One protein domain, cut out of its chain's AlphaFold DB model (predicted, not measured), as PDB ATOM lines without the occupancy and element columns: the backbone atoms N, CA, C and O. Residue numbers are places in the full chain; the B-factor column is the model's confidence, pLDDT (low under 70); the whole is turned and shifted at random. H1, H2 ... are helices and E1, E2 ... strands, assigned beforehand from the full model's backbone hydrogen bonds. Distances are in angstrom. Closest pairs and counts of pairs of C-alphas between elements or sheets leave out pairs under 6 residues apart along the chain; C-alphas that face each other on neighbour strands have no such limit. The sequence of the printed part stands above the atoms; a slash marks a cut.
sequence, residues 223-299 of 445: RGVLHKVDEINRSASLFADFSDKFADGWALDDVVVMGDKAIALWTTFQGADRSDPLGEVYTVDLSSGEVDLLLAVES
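This is residues 223 to 299 of the 445 residues of an uncharacterized protein of Marinobacter sp. C18 (UniProt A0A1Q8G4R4). A twisted slab of four long antiparallel strands, E3 to E6, makes the main body, and a separate two-stranded hairpin, E1 and E2, approaches it at Ala 240 and has a tip, residues 230 to 235, that sticks out. The short helix H1 grazes the slab in the passage from E2 to E3. The printed part has 77 residues, mostly strand, with elements in the order E1, E2, H1, E3, E4, E5, E6; the larger sheet runs E3, E4, E5, E6, all antiparallel. The whole is only just compact, close to loose, with a radius of gyration of the C-alphas of 13.7 A, and is a rod spanning 47 by 21 by 16 A.

E1, residues 225 to 230, and E2, residues 235 to 241, form an antiparallel hairpin at 152 degrees, with N 228 and O 237 2.9 A apart, within hydrogen-bond range. H1, residues 243 to 247, has its O i to N i+4 pair within hydrogen-bond range. The closest C-alphas of E1 and H1 are those of Val 225 and Ser 243, 5.7 A apart. E3, residues 251 to 258, E4, residues 261 to 270, E5, residues 276 to 285, and E6, residues 291 to 297, form a meander, each strand the antiparallel neighbour of the one before. E3 and E4 stand at 162 degrees, with N 256 and O 263 2.9 A apart. E4 and E5 also stand at 162 degrees, with N 266 and O 280 2.9 A apart. E5 and E6 stand at 156 degrees, with N 281 and O 295 2.8 A apart. H1 is on this sheet but only grazes it, with its residues 245 to 246. The closest C-alphas of E2 and E5 are those of Ala 240 and Val 284, 7.2 A apart. E1 is apart from E3, E4, E5 and E6.

E1 begins at C-alpha 225, (124.876, 146.086, 127.435), and E6 ends at C-alpha 297, (117.007, 155.387, 146.260). E1 is 16.2 A long, E2 18.0 A and H1 6.1 A. E3 is 21.0 A long, E4 29.1 A, E5 29.9 A and E6 17.6 A.

The two C-alphas farthest apart, those of Asn 233 and Ala 272, are 47.6 A apart. The six links between elements are tight, and the printed part has no cut. The mean pLDDT of the printed part is 90.0, and no printed residue is under 70.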
ATOM      1  N   ARG A 223     126.113 151.046 125.600       93.88
ATOM      2  CA  ARG A 223     124.667 151.373 125.556       93.88
ATOM      3  C   ARG A 223     123.799 150.537 126.510       93.88
ATOM      4  O   ARG A 223     122.692 150.128 126.175       93.88
ATOM      5  N   GLY A 224     124.332 150.277 127.700       92.69
ATOM      6  CA  GLY A 224     123.703 149.476 128.749       92.69
ATOM      7  C   GLY A 224     123.844 147.965 128.606       92.69
ATOM      8  O   GLY A 224     123.500 147.242 129.532       92.69
ATOM      9  N   VAL A 225     124.434 147.475 127.523       95.88
ATOM     10  CA  VAL A 225     124.876 146.086 127.435       95.88
ATOM     11  C   VAL A 225     126.239 145.966 128.108       95.88
ATOM     12  O   VAL A 225     127.160 146.726 127.807       95.88
ATOM     13  N   LEU A 226     126.377 145.024 129.036       95.25
ATOM     14  CA  LEU A 226     127.649 144.677 129.654       95.25
ATOM     15  C   LEU A 226     128.182 143.404 129.001       95.25
ATOM     16  O   LEU A 226     127.483 142.393 128.919       95.25
ATOM     17  N   HIS A 227     129.436 143.441 128.575       93.94
ATOM     18  CA  HIS A 227     130.170 142.308 128.034       93.94
ATOM     19  C   HIS A 227     131.280 141.911 128.996       93.94
ATOM     20  O   HIS A 227     132.051 142.761 129.441       93.94
ATOM     21  N   LYS A 228     131.392 140.615 129.277       91.38
ATOM     22  CA  LYS A 228     132.508 140.045 130.030       91.38
ATOM     23  C   LYS A 228     133.554 139.546 129.050       91.38
ATOM     24  O   LYS A 228     133.252 138.674 128.232       91.38
ATOM     25  N   VAL A 229     134.760 140.085 129.158       89.44
ATOM     26  CA  VAL A 229     135.956 139.640 128.447       89.44
ATOM     27  C   VAL A 229     136.757 138.751 129.392       89.44
ATOM     28  O   VAL A 229     137.207 139.199 130.443       89.44
ATOM     29  N   ASP A 230     136.891 137.482 129.026       86.62
ATOM     30  CA  ASP A 230     137.762 136.509 129.678       86.62
ATOM     31  C   ASP A 230     139.177 136.682 129.130       86.62
ATOM     32  O   ASP A 230     139.440 136.433 127.947       86.62
ATOM     33  N   GLU A 231     140.075 137.133 129.997       81.44
ATOM     34  CA  GLU A 231     141.424 137.515 129.602       81.44
ATOM     35  C   GLU A 231     142.317 136.302 129.323       81.44
ATOM     36  O   GLU A 231     143.220 136.357 128.487       81.44
ATOM     37  N   ILE A 232     142.024 135.177 129.978       80.62
ATOM     38  CA  ILE A 232     142.780 133.930 129.857       80.62
ATOM     39  C   ILE A 232     142.424 133.248 128.539       80.62
ATOM     40  O   ILE A 232     143.297 132.901 127.741       80.62
ATOM     41  N   ASN A 233     141.125 133.079 128.290       84.56
ATOM     42  CA  ASN A 233     140.622 132.412 127.093       84.56
ATOM     43  C   ASN A 233     140.528 133.349 125.882       84.56
ATOM     44  O   ASN A 233     140.261 132.877 124.776       84.56
ATOM     45  N   ARG A 234     140.759 134.656 126.079       84.69
ATOM     46  CA  ARG A 234     140.694 135.706 125.047       84.69
ATOM     47  C   ARG A 234     139.383 135.647 124.283       84.69
ATOM     48  O   ARG A 234     139.338 135.603 123.055       84.69
ATOM     49  N   SER A 235     138.307 135.574 125.047       89.06
ATOM     50  CA  SER A 235     136.956 135.453 124.524       89.06
ATOM     51  C   SER A 235     136.062 136.438 125.241       89.06
ATOM     52  O   SER A 235     136.366 136.867 126.352       89.06
ATOM     53  N   ALA A 236     134.956 136.802 124.614       91.75
ATOM     54  CA  ALA A 236     133.992 137.667 125.250       91.75
ATOM     55  C   ALA A 236     132.580 137.124 125.093       91.75
ATOM     56  O   ALA A 236     132.254 136.396 124.154       91.75
ATOM     57  N   SER A 237     131.741 137.479 126.052       90.81
ATOM     58  CA  SER A 237     130.355 137.038 126.129       90.81
ATOM     59  C   SER A 237     129.474 138.172 126.630       90.81
ATOM     60  O   SER A 237     129.940 139.084 127.313       90.81
ATOM     61  N   LEU A 238     128.192 138.125 126.267       92.38
ATOM     62  CA  LEU A 238     127.185 138.948 126.923       92.38
ATOM     63  C   LEU A 238     127.160 138.586 128.411       92.38
ATOM     64  O   LEU A 238     127.068 137.410 128.754       92.38
ATOM     65  N   PHE A 239     127.248 139.601 129.258       89.50
ATOM     66  CA  PHE A 239     127.264 139.458 130.706       89.50
ATOM     67  C   PHE A 239     125.942 139.898 131.338       89.50
ATOM     68  O   PHE A 239     125.366 139.148 132.116       89.50
ATOM     69  N   ALA A 240     125.442 141.075 130.964       94.94
ATOM     70  CA  ALA A 240     124.124 141.563 131.360       94.94
ATOM     71  C   ALA A 240     123.581 142.537 130.322       94.94
ATOM     72  O   ALA A 240     124.348 143.176 129.600       94.94
ATOM     73  N   ASP A 241     122.262 142.678 130.272       95.19
ATOM     74  CA  ASP A 241     121.587 143.590 129.357       95.19
ATOM     75  C   ASP A 241     120.706 144.572 130.139       95.19
ATOM     76  O   ASP A 241     119.662 144.208 130.677       95.19
ATOM     77  N   PHE A 242     121.156 145.825 130.205       96.31
ATOM     78  CA  PHE A 242     120.420 146.972 130.735       96.31
ATOM     79  C   PHE A 242     120.056 147.960 129.611       96.31
ATOM     80  O   PHE A 242     119.912 149.157 129.863       96.31
ATOM     81  N   SER A 243     119.941 147.503 128.360       94.81
ATOM     82  CA  SER A 243     119.674 148.378 127.210       94.81
ATOM     83  C   SER A 243     118.364 149.161 127.340       94.81
ATOM     84  O   SER A 243     118.353 150.359 127.052       94.81
ATOM     85  N   ASP A 244     117.299 148.545 127.860       95.19
ATOM     86  CA  ASP A 244     116.032 149.232 128.158       95.19
ATOM     87  C   ASP A 244     116.240 150.358 129.185       95.19
ATOM     88  O   ASP A 244     115.787 151.485 129.000       95.19
ATOM     89  N   LYS A 245     117.020 150.085 130.236       94.75
ATOM     90  CA  LYS A 245     117.340 151.061 131.283       94.75
ATOM     91  C   LYS A 245     118.144 152.240 130.725       94.75
ATOM     92  O   LYS A 245     117.853 153.395 131.030       94.75
ATOM     93  N   PHE A 246     119.130 151.964 129.875       94.38
ATOM     94  CA  PHE A 246     119.883 153.000 129.170       94.38
ATOM     95  C   PHE A 246     118.980 153.823 128.236       94.38
ATOM     96  O   PHE A 246     119.083 155.050 128.203       94.38
ATOM     97  N   ALA A 247     118.059 153.175 127.513       94.38
ATOM     98  CA  ALA A 247     117.089 153.845 126.648       94.38
ATOM     99  C   ALA A 247     116.136 154.768 127.430       94.38
ATOM    100  O   ALA A 247     115.768 155.831 126.927       94.38
ATOM    101  N   ASP A 248     115.822 154.416 128.678       93.31
ATOM    102  CA  ASP A 248     115.049 155.236 129.617       93.31
ATOM    103  C   ASP A 248     115.845 156.420 130.209       93.31
ATOM    104  O   ASP A 248     115.332 157.172 131.040       93.31
ATOM    105  N   GLY A 249     117.091 156.631 129.771       91.81
ATOM    106  CA  GLY A 249     117.909 157.780 130.163       91.81
ATOM    107  C   GLY A 249     118.693 157.579 131.458       91.81
ATOM    108  O   GLY A 249     119.082 158.559 132.097       91.81
ATOM    109  N   TRP A 250     118.922 156.331 131.862       94.50
ATOM    110  CA  TRP A 250     119.852 156.025 132.943       94.50
ATOM    111  C   TRP A 250     121.293 155.958 132.438       94.50
ATOM    112  O   TRP A 250     121.571 155.464 131.344       94.50
ATOM    113  N   ALA A 251     122.214 156.417 133.275       92.00
ATOM    114  CA  ALA A 251     123.646 156.318 133.075       92.00
ATOM    115  C   ALA A 251     124.226 155.231 133.985       92.00
ATOM    116  O   ALA A 251     123.859 155.119 135.154       92.00
ATOM    117  N   LEU A 252     125.128 154.427 133.426       92.31
ATOM    118  CA  LEU A 252     125.961 153.518 134.200       92.31
ATOM    119  C   LEU A 252     127.125 154.324 134.770       92.31
ATOM    120  O   LEU A 252     127.965 154.797 133.995       92.31
ATOM    121  N   ASP A 253     127.185 154.443 136.091       88.19
ATOM    122  CA  ASP A 253     128.256 155.156 136.780       88.19
ATOM    123  C   ASP A 253     129.490 154.261 136.880       88.19
ATOM    124  O   ASP A 253     130.535 154.561 136.297       88.19
ATOM    125  N   ASP A 254     129.336 153.109 137.532       86.50
ATOM    126  CA  ASP A 254     130.439 152.200 137.832       86.50
ATOM    127  C   ASP A 254     129.991 150.732 137.807       86.50
ATOM    128  O   ASP A 254     128.816 150.408 138.020       86.50
ATOM    129  N   VAL A 255     130.943 149.838 137.549       89.06
ATOM    130  CA  VAL A 255     130.782 148.393 137.701       89.06
ATOM    131  C   VAL A 255     131.930 147.884 138.554       89.06
ATOM    132  O   VAL A 255     133.096 148.103 138.243       89.06
ATOM    133  N   VAL A 256     131.617 147.149 139.615       86.31
ATOM    134  CA  VAL A 256     132.627 146.604 140.528       86.31
ATOM    135  C   VAL A 256     132.511 145.089 140.564       86.31
ATOM    136  O   VAL A 256     131.493 144.553 140.993       86.31
ATOM    137  N   VAL A 257     133.553 144.393 140.112       84.25
ATOM    138  CA  VAL A 257     133.641 142.929 140.185       84.25
ATOM    139  C   VAL A 257     134.115 142.511 141.578       84.25
ATOM    140  O   VAL A 257     135.125 143.006 142.071       84.25
ATOM    141  N   MET A 258     133.367 141.617 142.225       78.94
ATOM    142  CA  MET A 258     133.607 141.130 143.583       78.94
ATOM    143  C   MET A 258     133.208 139.660 143.708       78.94
ATOM    144  O   MET A 258     132.021 139.323 143.714       78.94
ATOM    145  N   GLY A 259     134.198 138.787 143.875       78.62
ATOM    146  CA  GLY A 259     133.981 137.343 143.883       78.62
ATOM    147  C   GLY A 259     133.328 136.871 142.584       78.62
ATOM    148  O   GLY A 259     133.793 137.174 141.493       78.62
ATOM    149  N   ASP A 260     132.215 136.158 142.718       82.88
ATOM    150  CA  ASP A 260     131.409 135.605 141.629       82.88
ATOM    151  C   ASP A 260     130.350 136.580 141.082       82.88
ATOM    152  O   ASP A 260     129.493 136.187 140.287       82.88
ATOM    153  N   LYS A 261     130.388 137.858 141.480       86.88
ATOM    154  CA  LYS A 261     129.379 138.861 141.111       86.88
ATOM    155  C   LYS A 261     130.009 140.142 140.583       86.88
ATOM    156  O   LYS A 261     131.105 140.520 140.986       86.88
ATOM    157  N   ALA A 262     129.280 140.863 139.739       90.31
ATOM    158  CA  ALA A 262     129.522 142.284 139.513       90.31
ATOM    159  C   ALA A 262     128.402 143.117 140.133       90.31
ATOM    160  O   ALA A 262     127.242 142.705 140.159       90.31
ATOM    161  N   ILE A 263     128.749 144.298 140.624       92.62
ATOM    162  CA  ILE A 263     127.813 145.278 141.158       92.62
ATOM    163  C   ILE A 263     127.764 146.450 140.187       92.62
ATOM    164  O   ILE A 263     128.782 147.103 139.984       92.62
ATOM    165  N   ALA A 264     126.610 146.699 139.576       94.31
ATOM    166  CA  ALA A 264     126.411 147.788 138.625       94.31
ATOM    167  C   ALA A 264     125.642 148.936 139.289       94.31
ATOM    168  O   ALA A 264     124.546 148.731 139.819       94.31
ATOM    169  N   LEU A 265     126.221 150.134 139.257       94.06
ATOM    170  CA  LEU A 265     125.654 151.347 139.835       94.06
ATOM    171  C   LEU A 265     125.090 152.210 138.714       94.06
ATOM    172  O   LEU A 265     125.795 152.555 137.766       94.06
ATOM    173  N   TRP A 266     123.813 152.547 138.831       95.62
ATOM    174  CA  TRP A 266     123.083 153.293 137.822       95.62
ATOM    175  C   TRP A 266     122.438 154.524 138.427       95.62
ATOM    176  O   TRP A 266     121.748 154.416 139.441       95.62
ATOM    177  N   THR A 267     122.555 155.660 137.752       94.06
ATOM    178  CA  THR A 267     121.847 156.883 138.129       94.06
ATOM    179  C   THR A 267     121.048 157.462 136.974       94.06
ATOM    180  O   THR A 267     121.328 157.251 135.794       94.06
ATOM    181  N   THR A 268     119.993 158.188 137.310       94.12
ATOM    182  CA  THR A 268     119.277 159.055 136.377       94.12
ATOM    183  C   THR A 268     118.794 160.295 137.116       94.12
ATOM    184  O   THR A 268     118.863 160.368 138.341       94.12
ATOM    185  N   PHE A 269     118.295 161.277 136.376       90.56
ATOM    186  CA  PHE A 269     117.749 162.504 136.935       90.56
ATOM    187  C   PHE A 269     116.345 162.736 136.391       90.56
ATOM    188  O   PHE A 269     116.127 162.749 135.177       90.56
ATOM    189  N   GLN A 270     115.399 162.944 137.301       84.75
ATOM    190  CA  GLN A 270     114.004 163.233 136.998       84.75
ATOM    191  C   GLN A 270     113.654 164.695 137.309       84.75
ATOM    192  O   GLN A 270     114.479 165.483 137.776       84.75
ATOM    193  N   GLY A 271     112.415 165.072 136.986       77.50
ATOM    194  CA  GLY A 271     111.918 166.439 137.124       77.50
ATOM    195  C   GLY A 271     112.179 167.303 135.886       77.50
ATOM    196  O   GLY A 271     112.988 166.970 135.018       77.50
ATOM    197  N   ALA A 272     111.459 168.425 135.788       72.19
ATOM    198  CA  ALA A 272     111.553 169.339 134.643       72.19
ATOM    199  C   ALA A 272     112.972 169.907 134.458       72.19
ATOM    200  O   ALA A 272     113.406 170.101 133.323       72.19
ATOM    201  N   ASP A 273     113.693 170.086 135.566       77.94
ATOM    202  CA  ASP A 273     115.043 170.649 135.600       77.94
ATOM    203  C   ASP A 273     116.137 169.580 135.762       77.94
ATOM    204  O   ASP A 273     117.305 169.927 135.925       77.94
ATOM    205  N   ARG A 274     115.784 168.281 135.718       74.31
ATOM    206  CA  ARG A 274     116.702 167.162 136.021       74.31
ATOM    207  C   ARG A 274     117.409 167.333 137.375       74.31
ATOM    208  O   ARG A 274     118.593 167.039 137.508       74.31
ATOM    209  N   SER A 275     116.682 167.843 138.366       77.25
ATOM    210  CA  SER A 275     117.203 168.129 139.705       77.25
ATOM    211  C   SER A 275     117.110 166.947 140.659       77.25
ATOM    212  O   SER A 275     117.799 166.960 141.674       77.25
ATOM    213  N   ASP A 276     116.264 165.960 140.353       85.25
ATOM    214  CA  ASP A 276     115.877 164.924 141.307       85.25
ATOM    215  C   ASP A 276     116.609 163.622 140.949       85.25
ATOM    216  O   ASP A 276     116.189 162.920 140.020       85.25
ATOM    217  N   PRO A 277     117.742 163.310 141.604       89.75
ATOM    218  CA  PRO A 277     118.514 162.122 141.284       89.75
ATOM    219  C   PRO A 277     117.801 160.857 141.758       89.75
ATOM    220  O   PRO A 277     117.293 160.789 142.876       89.75
ATOM    221  N   LEU A 278     117.844 159.826 140.924       93.00
ATOM    222  CA  LEU A 278     117.515 158.459 141.295       93.00
ATOM    223  C   LEU A 278     118.744 157.585 141.116       93.00
ATOM    224  O   LEU A 278     119.473 157.722 140.133       93.00
ATOM    225  N   GLY A 279     118.922 156.653 142.040       94.38
ATOM    226  CA  GLY A 279     120.014 155.703 142.036       94.38
ATOM    227  C   GLY A 279     119.501 154.282 142.207       94.38
ATOM    228  O   GLY A 279     118.678 154.010 143.082       94.38
ATOM    229  N   GLU A 280     120.038 153.349 141.426       96.44
ATOM    230  CA  GLU A 280     119.837 151.917 141.612       96.44
ATOM    231  C   GLU A 280     121.160 151.147 141.606       96.44
ATOM    232  O   GLU A 280     122.059 151.416 140.809       96.44
ATOM    233  N   VAL A 281     121.259 150.160 142.493       96.19
ATOM    234  CA  VAL A 281     122.398 149.246 142.594       96.19
ATOM    235  C   VAL A 281     121.916 147.846 142.270       96.19
ATOM    236  O   VAL A 281     121.031 147.316 142.942       96.19
ATOM    237  N   TYR A 282     122.536 147.238 141.270       96.06
ATOM    238  CA  TYR A 282     122.245 145.882 140.833       96.06
ATOM    239  C   TYR A 282     123.407 144.963 141.152       96.06
ATOM    240  O   TYR A 282     124.564 145.361 141.051       96.06
ATOM    241  N   THR A 283     123.105 143.717 141.485       94.56
ATOM    242  CA  THR A 283     124.080 142.637 141.435       94.56
ATOM    243  C   THR A 283     123.808 141.775 140.217       94.56
ATOM    244  O   THR A 283     122.657 141.528 139.871       94.56
ATOM    245  N   VAL A 284     124.879 141.359 139.558       93.56
ATOM    246  CA  VAL A 284     124.843 140.479 138.402       93.56
ATOM    247  C   VAL A 284     125.757 139.295 138.680       93.56
ATOM    248  O   VAL A 284     126.940 139.483 138.966       93.56
ATOM    249  N   ASP A 285     125.229 138.082 138.609       89.81
ATOM    250  CA  ASP A 285     126.018 136.861 138.754       89.81
ATOM    251  C   ASP A 285     126.923 136.643 137.525       89.81
ATOM    252  O   ASP A 285     126.450 136.610 136.389       89.81
ATOM    253  N   LEU A 286     128.238 136.489 137.728       85.62
ATOM    254  CA  LEU A 286     129.221 136.378 136.635       85.62
ATOM    255  C   LEU A 286     129.067 135.104 135.798       85.62
ATOM    256  O   LEU A 286     129.568 135.055 134.666       85.62
ATOM    257  N   SER A 287     128.433 134.066 136.348       85.31
ATOM    258  CA  SER A 287     128.300 132.758 135.702       85.31
ATOM    259  C   SER A 287     127.020 132.640 134.877       85.31
ATOM    260  O   SER A 287     127.040 132.088 133.778       85.31
ATOM    261  N   SER A 288     125.920 133.179 135.396       89.00
ATOM    262  CA  SER A 288     124.576 133.046 134.834       89.00
ATOM    263  C   SER A 288     124.066 134.321 134.167       89.00
ATOM    264  O   SER A 288     123.162 134.236 133.336       89.00
ATOM    265  N   GLY A 289     124.630 135.484 134.509       88.56
ATOM    266  CA  GLY A 289     124.109 136.790 134.106       88.56
ATOM    267  C   GLY A 289     122.801 137.168 134.808       88.56
ATOM    268  O   GLY A 289     122.135 138.103 134.371       88.56
ATOM    269  N   GLU A 290     122.397 136.443 135.861       93.88
ATOM    270  CA  GLU A 290     121.205 136.767 136.652       93.88
ATOM    271  C   GLU A 290     121.368 138.137 137.314       93.88
ATOM    272  O   GLU A 290     122.395 138.405 137.936       93.88
ATOM    273  N   VAL A 291     120.360 139.000 137.155       95.56
ATOM    274  CA  VAL A 291     120.362 140.388 137.628       95.56
ATOM    275  C   VAL A 291     119.364 140.544 138.771       95.56
ATOM    276  O   VAL A 291     118.166 140.353 138.569       95.56
ATOM    277  N   ASP A 292     119.840 140.994 139.931       95.19
ATOM    278  CA  ASP A 292     119.011 141.328 141.090       95.19
ATOM    279  C   ASP A 292     119.190 142.795 141.497       95.19
ATOM    280  O   ASP A 292     120.308 143.308 141.595       95.19
ATOM    281  N   LEU A 293     118.085 143.472 141.808       96.12
ATOM    282  CA  LEU A 293     118.110 144.810 142.399       96.12
ATOM    283  C   LEU A 293     118.463 144.715 143.892       96.12
ATOM    284  O   LEU A 293     117.722 144.117 144.673       96.12
ATOM    285  N   LEU A 294     119.566 145.344 144.302       94.38
ATOM    286  CA  LEU A 294     119.990 145.416 145.704       94.38
ATOM    287  C   LEU A 294     119.432 146.640 146.431       94.38
ATOM    288  O   LEU A 294     119.108 146.562 147.616       94.38
ATOM    289  N   LEU A 295     119.374 147.779 145.745       95.44
ATOM    290  CA  LEU A 295     119.001 149.059 146.338       95.44
ATOM    291  C   LEU A 295     118.414 149.985 145.273       95.44
ATOM    292  O   LEU A 295     118.973 150.087 144.186       95.44
ATOM    293  N   ALA A 296     117.341 150.694 145.619       94.62
ATOM    294  CA  ALA A 296     116.792 151.806 144.850       94.62
ATOM    295  C   ALA A 296     116.552 152.991 145.794       94.62
ATOM    296  O   ALA A 296     115.973 152.808 146.870       94.62
ATOM    297  N   VAL A 297     117.031 154.178 145.423       92.06
ATOM    298  CA  VAL A 297     117.007 155.387 146.260       92.06
ATOM    299  C   VAL A 297     116.758 156.639 145.429       92.06
ATOM    300  O   VAL A 297     117.101 156.704 144.253       92.06
ATOM    301  N   GLU A 298     116.202 157.664 146.070       90.12
ATOM    302  CA  GLU A 298     116.043 159.011 145.506       90.12
ATOM    303  C   GLU A 298     117.281 159.872 145.822       90.12
ATOM    304  O   GLU A 298     117.194 160.933 146.439       90.12
ATOM    305  N   SER A 299     118.469 159.362 145.481       86.75
ATOM    306  CA  SER A 299     119.735 160.079 145.633       86.75
ATOM    307  C   SER A 299     120.771 159.612 144.613       86.75
ATOM    308  O   SER A 299     120.653 158.530 144.040       86.75
TER     309      SER A 299